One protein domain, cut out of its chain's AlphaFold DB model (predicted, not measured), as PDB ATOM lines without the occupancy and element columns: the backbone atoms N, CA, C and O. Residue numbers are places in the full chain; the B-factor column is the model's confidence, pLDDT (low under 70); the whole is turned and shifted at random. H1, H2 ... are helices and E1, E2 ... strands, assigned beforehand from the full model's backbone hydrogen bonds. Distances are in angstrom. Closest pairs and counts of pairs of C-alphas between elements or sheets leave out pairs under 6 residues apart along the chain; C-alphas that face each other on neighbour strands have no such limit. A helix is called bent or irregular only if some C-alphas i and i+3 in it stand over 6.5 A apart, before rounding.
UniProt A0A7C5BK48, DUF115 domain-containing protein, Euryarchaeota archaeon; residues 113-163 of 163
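AT A GLANCE: This is residues 113 to 163 of the 163 residues of the protein "DUF115 domain-containing protein" of Euryarchaeota archaeon (UniProt A0A7C5BK48). One long helix, H1, makes the length of a rod, and the stretches at its two ends fold back along one side of it like a bowstring, meeting where residues 113 to 114 pair, parallel, with residues 161 to 162 of E1. The printed part has 51 residues, with H1 and then E1; it is mostly helix and loose, with a radius of gyration of the C-alphas of 13.3 A and spans of 41 by 18 by 10 A.

HOW THE PARTS SIT: Begin at residues 113 to 126, which hold no named element. Next comes H1, residues 127 to 155, with a kink of 27 degrees near residue 149; 23 of its 25 O i to N i+4 pairs are within hydrogen-bond range. A tight link of 4 residues leads to E1, residues 160 to 162, which pairs with no named strand. Their closest C-alphas, those of Tyr 148 and Ile 160, are 6.5 A apart.

IN THESE COORDINATES: Find C-alpha 127 at (172.857, 92.684, 185.718); from there H1 runs 39.6 A to C-alpha 155 at (141.076, 99.792, 163.228). H1 is neither bent nor irregular, but only just: C-alphas 150 and 153 are 6.4 A apart. E1 ends at C-alpha 162, (154.926, 92.432, 166.296).

THE WHOLE: The C-alphas farthest apart, of Ser 126 and Arg 154, are 41.6 A apart. The printed part has no cut, and no printed residue is under 70 in pLDDT.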
ATOM      1  N   ARG A 113     153.440  98.059 162.351       95.25
ATOM      2  CA  ARG A 113     154.299  96.870 162.423       95.25
ATOM      3  C   ARG A 113     155.518  97.219 163.262       95.25
ATOM      4  O   ARG A 113     156.224  98.163 162.926       95.25
ATOM      5  N   ILE A 114     155.738  96.479 164.338       95.06
ATOM      6  CA  ILE A 114     156.837  96.700 165.277       95.06
ATOM      7  C   ILE A 114     157.847  95.581 165.064       95.06
ATOM      8  O   ILE A 114     157.504  94.419 165.252       95.06
ATOM      9  N   LEU A 115     159.068  95.930 164.663       91.75
ATOM     10  CA  LEU A 115     160.142  94.973 164.403       91.75
ATOM     11  C   LEU A 115     161.195  95.050 165.505       91.75
ATOM     12  O   LEU A 115     161.581  96.145 165.913       91.75
ATOM     13  N   GLY A 116     161.717  93.896 165.923       86.19
ATOM     14  CA  GLY A 116     162.905  93.841 166.786       86.19
ATOM     15  C   GLY A 116     162.681  94.355 168.213       86.19
ATOM     16  O   GLY A 116     163.641  94.693 168.905       86.19
ATOM     17  N   PHE A 117     161.426  94.411 168.661       85.44
ATOM     18  CA  PHE A 117     161.072  94.793 170.023       85.44
ATOM     19  C   PHE A 117     160.937  93.538 170.892       85.44
ATOM     20  O   PHE A 117     159.871  92.927 170.973       85.44
ATOM     21  N   ASP A 118     162.031  93.158 171.551       84.00
ATOM     22  CA  ASP A 118     162.058  92.020 172.470       84.00
ATOM     23  C   ASP A 118     161.792  92.461 173.918       84.00
ATOM     24  O   ASP A 118     162.572  93.190 174.534       84.00
ATOM     25  N   PHE A 119     160.675  91.992 174.470       84.12
ATOM     26  CA  PHE A 119     160.298  92.240 175.860       84.12
ATOM     27  C   PHE A 119     160.829  91.190 176.845       84.12
ATOM     28  O   PHE A 119     160.697  91.378 178.053       84.12
ATOM     29  N   ASN A 120     161.335  90.059 176.357       81.19
ATOM     30  CA  ASN A 120     161.650  88.886 177.168       81.19
ATOM     31  C   ASN A 120     163.157  88.680 177.340       81.19
ATOM     32  O   ASN A 120     163.578  88.161 178.372       81.19
ATOM     33  N   SER A 121     163.975  89.038 176.350       79.94
ATOM     34  CA  SER A 121     165.424  88.801 176.386       79.94
ATOM     35  C   SER A 121     166.235  90.005 175.891       79.94
ATOM     36  O   SER A 121     166.976  89.907 174.913       79.94
ATOM     37  N   PRO A 122     166.143  91.164 176.577       81.38
ATOM     38  CA  PRO A 122     166.912  92.335 176.183       81.38
ATOM     39  C   PRO A 122     168.416  92.107 176.354       81.38
ATOM     40  O   PRO A 122     168.883  91.560 177.352       81.38
ATOM     41  N   ILE A 123     169.182  92.597 175.383       79.25
ATOM     42  CA  ILE A 123     170.644  92.571 175.420       79.25
ATOM     43  C   ILE A 123     171.127  93.723 176.309       79.25
ATOM     44  O   ILE A 123     170.835  94.887 176.034       79.25
ATOM     45  N   VAL A 124     171.869  93.398 177.367       81.56
ATOM     46  CA  VAL A 124     172.427  94.354 178.339       81.56
ATOM     47  C   VAL A 124     173.855  93.965 178.712       81.56
ATOM     48  O   VAL A 124     174.228  92.796 178.598       81.56
ATOM     49  N   LYS A 125     174.669  94.933 179.153       78.44
ATOM     50  CA  LYS A 125     176.086  94.702 179.486       78.44
ATOM     51  C   LYS A 125     176.287  94.292 180.944       78.44
ATOM     52  O   LYS A 125     177.338  93.758 181.288       78.44
ATOM     53  N   SER A 126     175.296  94.529 181.805       83.12
ATOM     54  CA  SER A 126     175.366  94.199 183.230       83.12
ATOM     55  C   SER A 126     174.021  93.747 183.808       83.12
ATOM     56  O   SER A 126     172.952  93.989 183.247       83.12
ATOM     57  N   ARG A 127     174.063  93.104 184.983       80.50
ATOM     58  CA  ARG A 127     172.857  92.684 185.718       80.50
ATOM     59  C   ARG A 127     172.025  93.873 186.212       80.50
ATOM     60  O   ARG A 127     170.803  93.820 186.161       80.50
ATOM     61  N   THR A 128     172.661  94.950 186.665       82.81
ATOM     62  CA  THR A 128     171.951  96.154 187.128       82.81
ATOM     63  C   THR A 128     171.222  96.853 185.976       82.81
ATOM     64  O   THR A 128     170.076  97.285 186.126       82.81
ATOM     65  N   GLU A 129     171.848  96.898 184.795       85.19
ATOM     66  CA  GLU A 129     171.178  97.339 183.568       85.19
ATOM     67  C   GLU A 129     170.000  96.429 183.220       85.19
ATOM     68  O   GLU A 129     168.946  96.943 182.853       85.19
ATOM     69  N   MET A 130     170.139  95.108 183.392       87.62
ATOM     70  CA  MET A 130     169.050  94.151 183.165       87.62
ATOM     71  C   MET A 130     167.813  94.498 183.990       87.62
ATOM     72  O   MET A 130     166.722  94.630 183.445       87.62
ATOM     73  N   GLU A 131     167.972  94.686 185.300       88.75
ATOM     74  CA  GLU A 131     166.851  94.967 186.203       88.75
ATOM     75  C   GLU A 131     166.138  96.273 185.834       88.75
ATOM     76  O   GLU A 131     164.906  96.325 185.772       88.75
ATOM     77  N   THR A 132     166.908  97.319 185.526       89.31
ATOM     78  CA  THR A 132     166.358  98.607 185.087       89.31
ATOM     79  C   THR A 132     165.654  98.469 183.740       89.31
ATOM     80  O   THR A 132     164.509  98.898 183.591       89.31
ATOM     81  N   LYS A 133     166.298  97.823 182.763       88.38
ATOM     82  CA  LYS A 133     165.758  97.613 181.416       88.38
ATOM     83  C   LYS A 133     164.466  96.805 181.456       88.38
ATOM     84  O   LYS A 133     163.505  97.197 180.802       88.38
ATOM     85  N   MET A 134     164.403  95.748 182.260       91.19
ATOM     86  CA  MET A 134     163.198  94.934 182.425       91.19
ATOM     87  C   MET A 134     162.028  95.745 182.987       91.19
ATOM     88  O   MET A 134     160.919  95.633 182.472       91.19
ATOM     89  N   LYS A 135     162.262  96.630 183.966       92.12
ATOM     90  CA  LYS A 135     161.223  97.553 184.457       92.12
ATOM     91  C   LYS A 135     160.746  98.508 183.358       92.12
ATOM     92  O   LYS A 135     159.542  98.691 183.198       92.12
ATOM     93  N   LYS A 136     161.665  99.079 182.565       91.38
ATOM     94  CA  LYS A 136     161.297  99.940 181.422       91.38
ATOM     95  C   LYS A 136     160.453  99.172 180.390       91.38
ATOM     96  O   LYS A 136     159.461  99.696 179.895       91.38
ATOM     97  N   LEU A 137     160.814  97.922 180.097       92.88
ATOM     98  CA  LEU A 137     160.098  97.065 179.145       92.88
ATOM     99  C   LEU A 137     158.716  96.636 179.644       92.88
ATOM    100  O   LEU A 137     157.802  96.508 178.834       92.88
ATOM    101  N   GLN A 138     158.543  96.440 180.953       93.88
ATOM    102  CA  GLN A 138     157.225  96.194 181.544       93.88
ATOM    103  C   GLN A 138     156.290  97.384 181.309       93.88
ATOM    104  O   GLN A 138     155.169  97.183 180.851       93.88
ATOM    105  N   TRP A 139     156.772  98.611 181.527       94.81
ATOM    106  CA  TRP A 139     156.008  99.821 181.212       94.81
ATOM    107  C   TRP A 139     155.682  99.938 179.725       94.81
ATOM    108  O   TRP A 139     154.521 100.140 179.379       94.81
ATOM    109  N   ALA A 140     156.671  99.742 178.849       95.00
ATOM    110  CA  ALA A 140     156.446  99.771 177.406       95.00
ATOM    111  C   ALA A 140     155.401  98.727 176.969       95.00
ATOM    112  O   ALA A 140     154.537  99.028 176.151       95.00
ATOM    113  N   ARG A 141     155.430  97.515 177.543       95.12
ATOM    114  CA  ARG A 141     154.439  96.466 177.262       95.12
ATOM    115  C   ARG A 141     153.032  96.893 177.678       95.12
ATOM    116  O   ARG A 141     152.109  96.716 176.890       95.12
ATOM    117  N   SER A 142     152.872  97.446 178.880       96.69
ATOM    118  CA  SER A 142     151.571  97.933 179.357       96.69
ATOM    119  C   SER A 142     151.033  99.046 178.459       96.69
ATOM    120  O   SER A 142     149.924  98.936 177.952       96.69
ATOM    121  N   LEU A 143     151.858 100.052 178.156       97.12
ATOM    122  CA  LEU A 143     151.461 101.177 177.306       97.12
ATOM    123  C   LEU A 143     151.098 100.744 175.881       97.12
ATOM    124  O   LEU A 143     150.161 101.271 175.288       97.12
ATOM    125  N   LEU A 144     151.817  99.770 175.320       97.12
ATOM    126  CA  LEU A 144     151.494  99.222 174.005       97.12
ATOM    127  C   LEU A 144     150.228  98.357 174.019       97.12
ATOM    128  O   LEU A 144     149.539  98.296 172.999       97.12
ATOM    129  N   SER A 145     149.905  97.713 175.145       96.81
ATOM    130  CA  SER A 145     148.616  97.038 175.341       96.81
ATOM    131  C   SER A 145     147.474  98.053 175.366       96.81
ATOM    132  O   SER A 145     146.506  97.892 174.628       96.81
ATOM    133  N   ASP A 146     147.628  99.142 176.122       97.62
ATOM    134  CA  ASP A 146     146.637 100.221 176.169       97.62
ATOM    135  C   ASP A 146     146.440 100.841 174.776       97.62
ATOM    136  O   ASP A 146     145.312 101.013 174.308       97.62
ATOM    137  N   LEU A 147     147.543 101.108 174.063       97.94
ATOM    138  CA  LEU A 147     147.515 101.608 172.689       97.94
ATOM    139  C   LEU A 147     146.785 100.644 171.745       97.94
ATOM    140  O   LEU A 147     146.037 101.084 170.870       97.94
ATOM    141  N   TYR A 148     146.998  99.337 171.894       97.94
ATOM    142  CA  TYR A 148     146.283  98.331 171.116       97.94
ATOM    143  C   TYR A 148     144.775  98.413 171.372       97.94
ATOM    144  O   TYR A 148     144.011  98.535 170.411       97.94
ATOM    145  N   ASP A 149     144.350  98.424 172.636       97.00
ATOM    146  CA  ASP A 149     142.935  98.396 173.014       97.00
ATOM    147  C   ASP A 149     142.174  99.635 172.526       97.00
ATOM    148  O   ASP A 149     141.108  99.505 171.912       97.00
ATOM    149  N   ILE A 150     142.748 100.836 172.677       96.25
ATOM    150  CA  ILE A 150     142.120 102.069 172.163       96.25
ATOM    151  C   ILE A 150     142.009 102.065 170.632       96.25
ATOM    152  O   ILE A 150     141.100 102.667 170.055       96.25
ATOM    153  N   ARG A 151     142.924 101.372 169.944       97.31
ATOM    154  CA  ARG A 151     142.943 101.280 168.480       97.31
ATOM    155  C   ARG A 151     141.996 100.211 167.944       97.31
ATOM    156  O   ARG A 151     141.559 100.354 166.799       97.31
ATOM    157  N   VAL A 152     141.631  99.185 168.724       97.38
ATOM    158  CA  VAL A 152     140.743  98.091 168.275       97.38
ATOM    159  C   VAL A 152     139.396  98.621 167.791       97.38
ATOM    160  O   VAL A 152     138.936  98.206 166.728       97.38
ATOM    161  N   GLN A 153     138.789  99.565 168.514       92.69
ATOM    162  CA  GLN A 153     137.477 100.116 168.147       92.69
ATOM    163  C   GLN A 153     137.495 100.820 166.781       92.69
ATOM    164  O   GLN A 153     136.501 100.804 166.060       92.69
ATOM    165  N   ARG A 154     138.636 101.412 166.404       95.31
ATOM    166  CA  ARG A 154     138.786 102.189 165.166       95.31
ATOM    167  C   ARG A 154     139.349 101.380 163.997       95.31
ATOM    168  O   ARG A 154     138.971 101.616 162.853       95.31
ATOM    169  N   TYR A 155     140.273 100.458 164.262       97.00
ATOM    170  CA  TYR A 155     141.076  99.792 163.228       97.00
ATOM    171  C   TYR A 155     140.961  98.259 163.228       97.00
ATOM    172  O   TYR A 155     141.484  97.616 162.316       97.00
ATOM    173  N   GLY A 156     140.253  97.670 164.197       96.25
ATOM    174  CA  GLY A 156     140.115  96.222 164.361       96.25
ATOM    175  C   GLY A 156     141.302  95.571 165.083       96.25
ATOM    176  O   GLY A 156     142.218  96.242 165.554       96.25
ATOM    177  N   ARG A 157     141.288  94.236 165.188       95.25
ATOM    178  CA  ARG A 157     142.299  93.468 165.946       95.25
ATOM    179  C   ARG A 157     143.666  93.376 165.259       95.25
ATOM    180  O   ARG A 157     144.669  93.225 165.936       95.25
ATOM    181  N   ASP A 158     143.741  93.586 163.948       94.12
ATOM    182  CA  ASP A 158     145.008  93.551 163.196       94.12
ATOM    183  C   ASP A 158     145.713  94.924 163.135       94.12
ATOM    184  O   ASP A 158     146.396  95.244 162.155       94.12
ATOM    185  N   ASN A 159     145.495  95.788 164.135       96.06
ATOM    186  CA  ASN A 159     145.937  97.187 164.097       96.06
ATOM    187  C   ASN A 159     147.406  97.398 164.516       96.06
ATOM    188  O   ASN A 159     148.017  98.368 164.057       96.06
ATOM    189  N   ILE A 160     147.965  96.509 165.345       96.62
ATOM    190  CA  ILE A 160     149.389  96.444 165.712       96.62
ATOM    191  C   ILE A 160     149.854  94.998 165.526       96.62
ATOM    192  O   ILE A 160     149.188  94.068 165.976       96.62
ATOM    193  N   ARG A 161     151.005  94.806 164.882       94.50
ATOM    194  CA  ARG A 161     151.632  93.497 164.692       94.50
ATOM    195  C   ARG A 161     153.102  93.553 165.087       94.50
ATOM    196  O   ARG A 161     153.840  94.378 164.558       94.50
ATOM    197  N   TYR A 162     153.518  92.648 165.963       91.62
ATOM    198  CA  TYR A 162     154.926  92.432 166.296       91.62
ATOM    199  C   TYR A 162     155.539  91.441 165.297       91.62
ATOM    200  O   TYR A 162     154.893  90.444 164.957       91.62
ATOM    201  N   LEU A 163     156.734  91.754 164.794       87.81
ATOM    202  CA  LEU A 163     157.477  91.017 163.769       87.81
ATOM    203  C   LEU A 163     158.900  90.691 164.231       87.81
ATOM    204  O   LEU A 163     159.539  91.560 164.873       87.81
TER     205      LEU A 163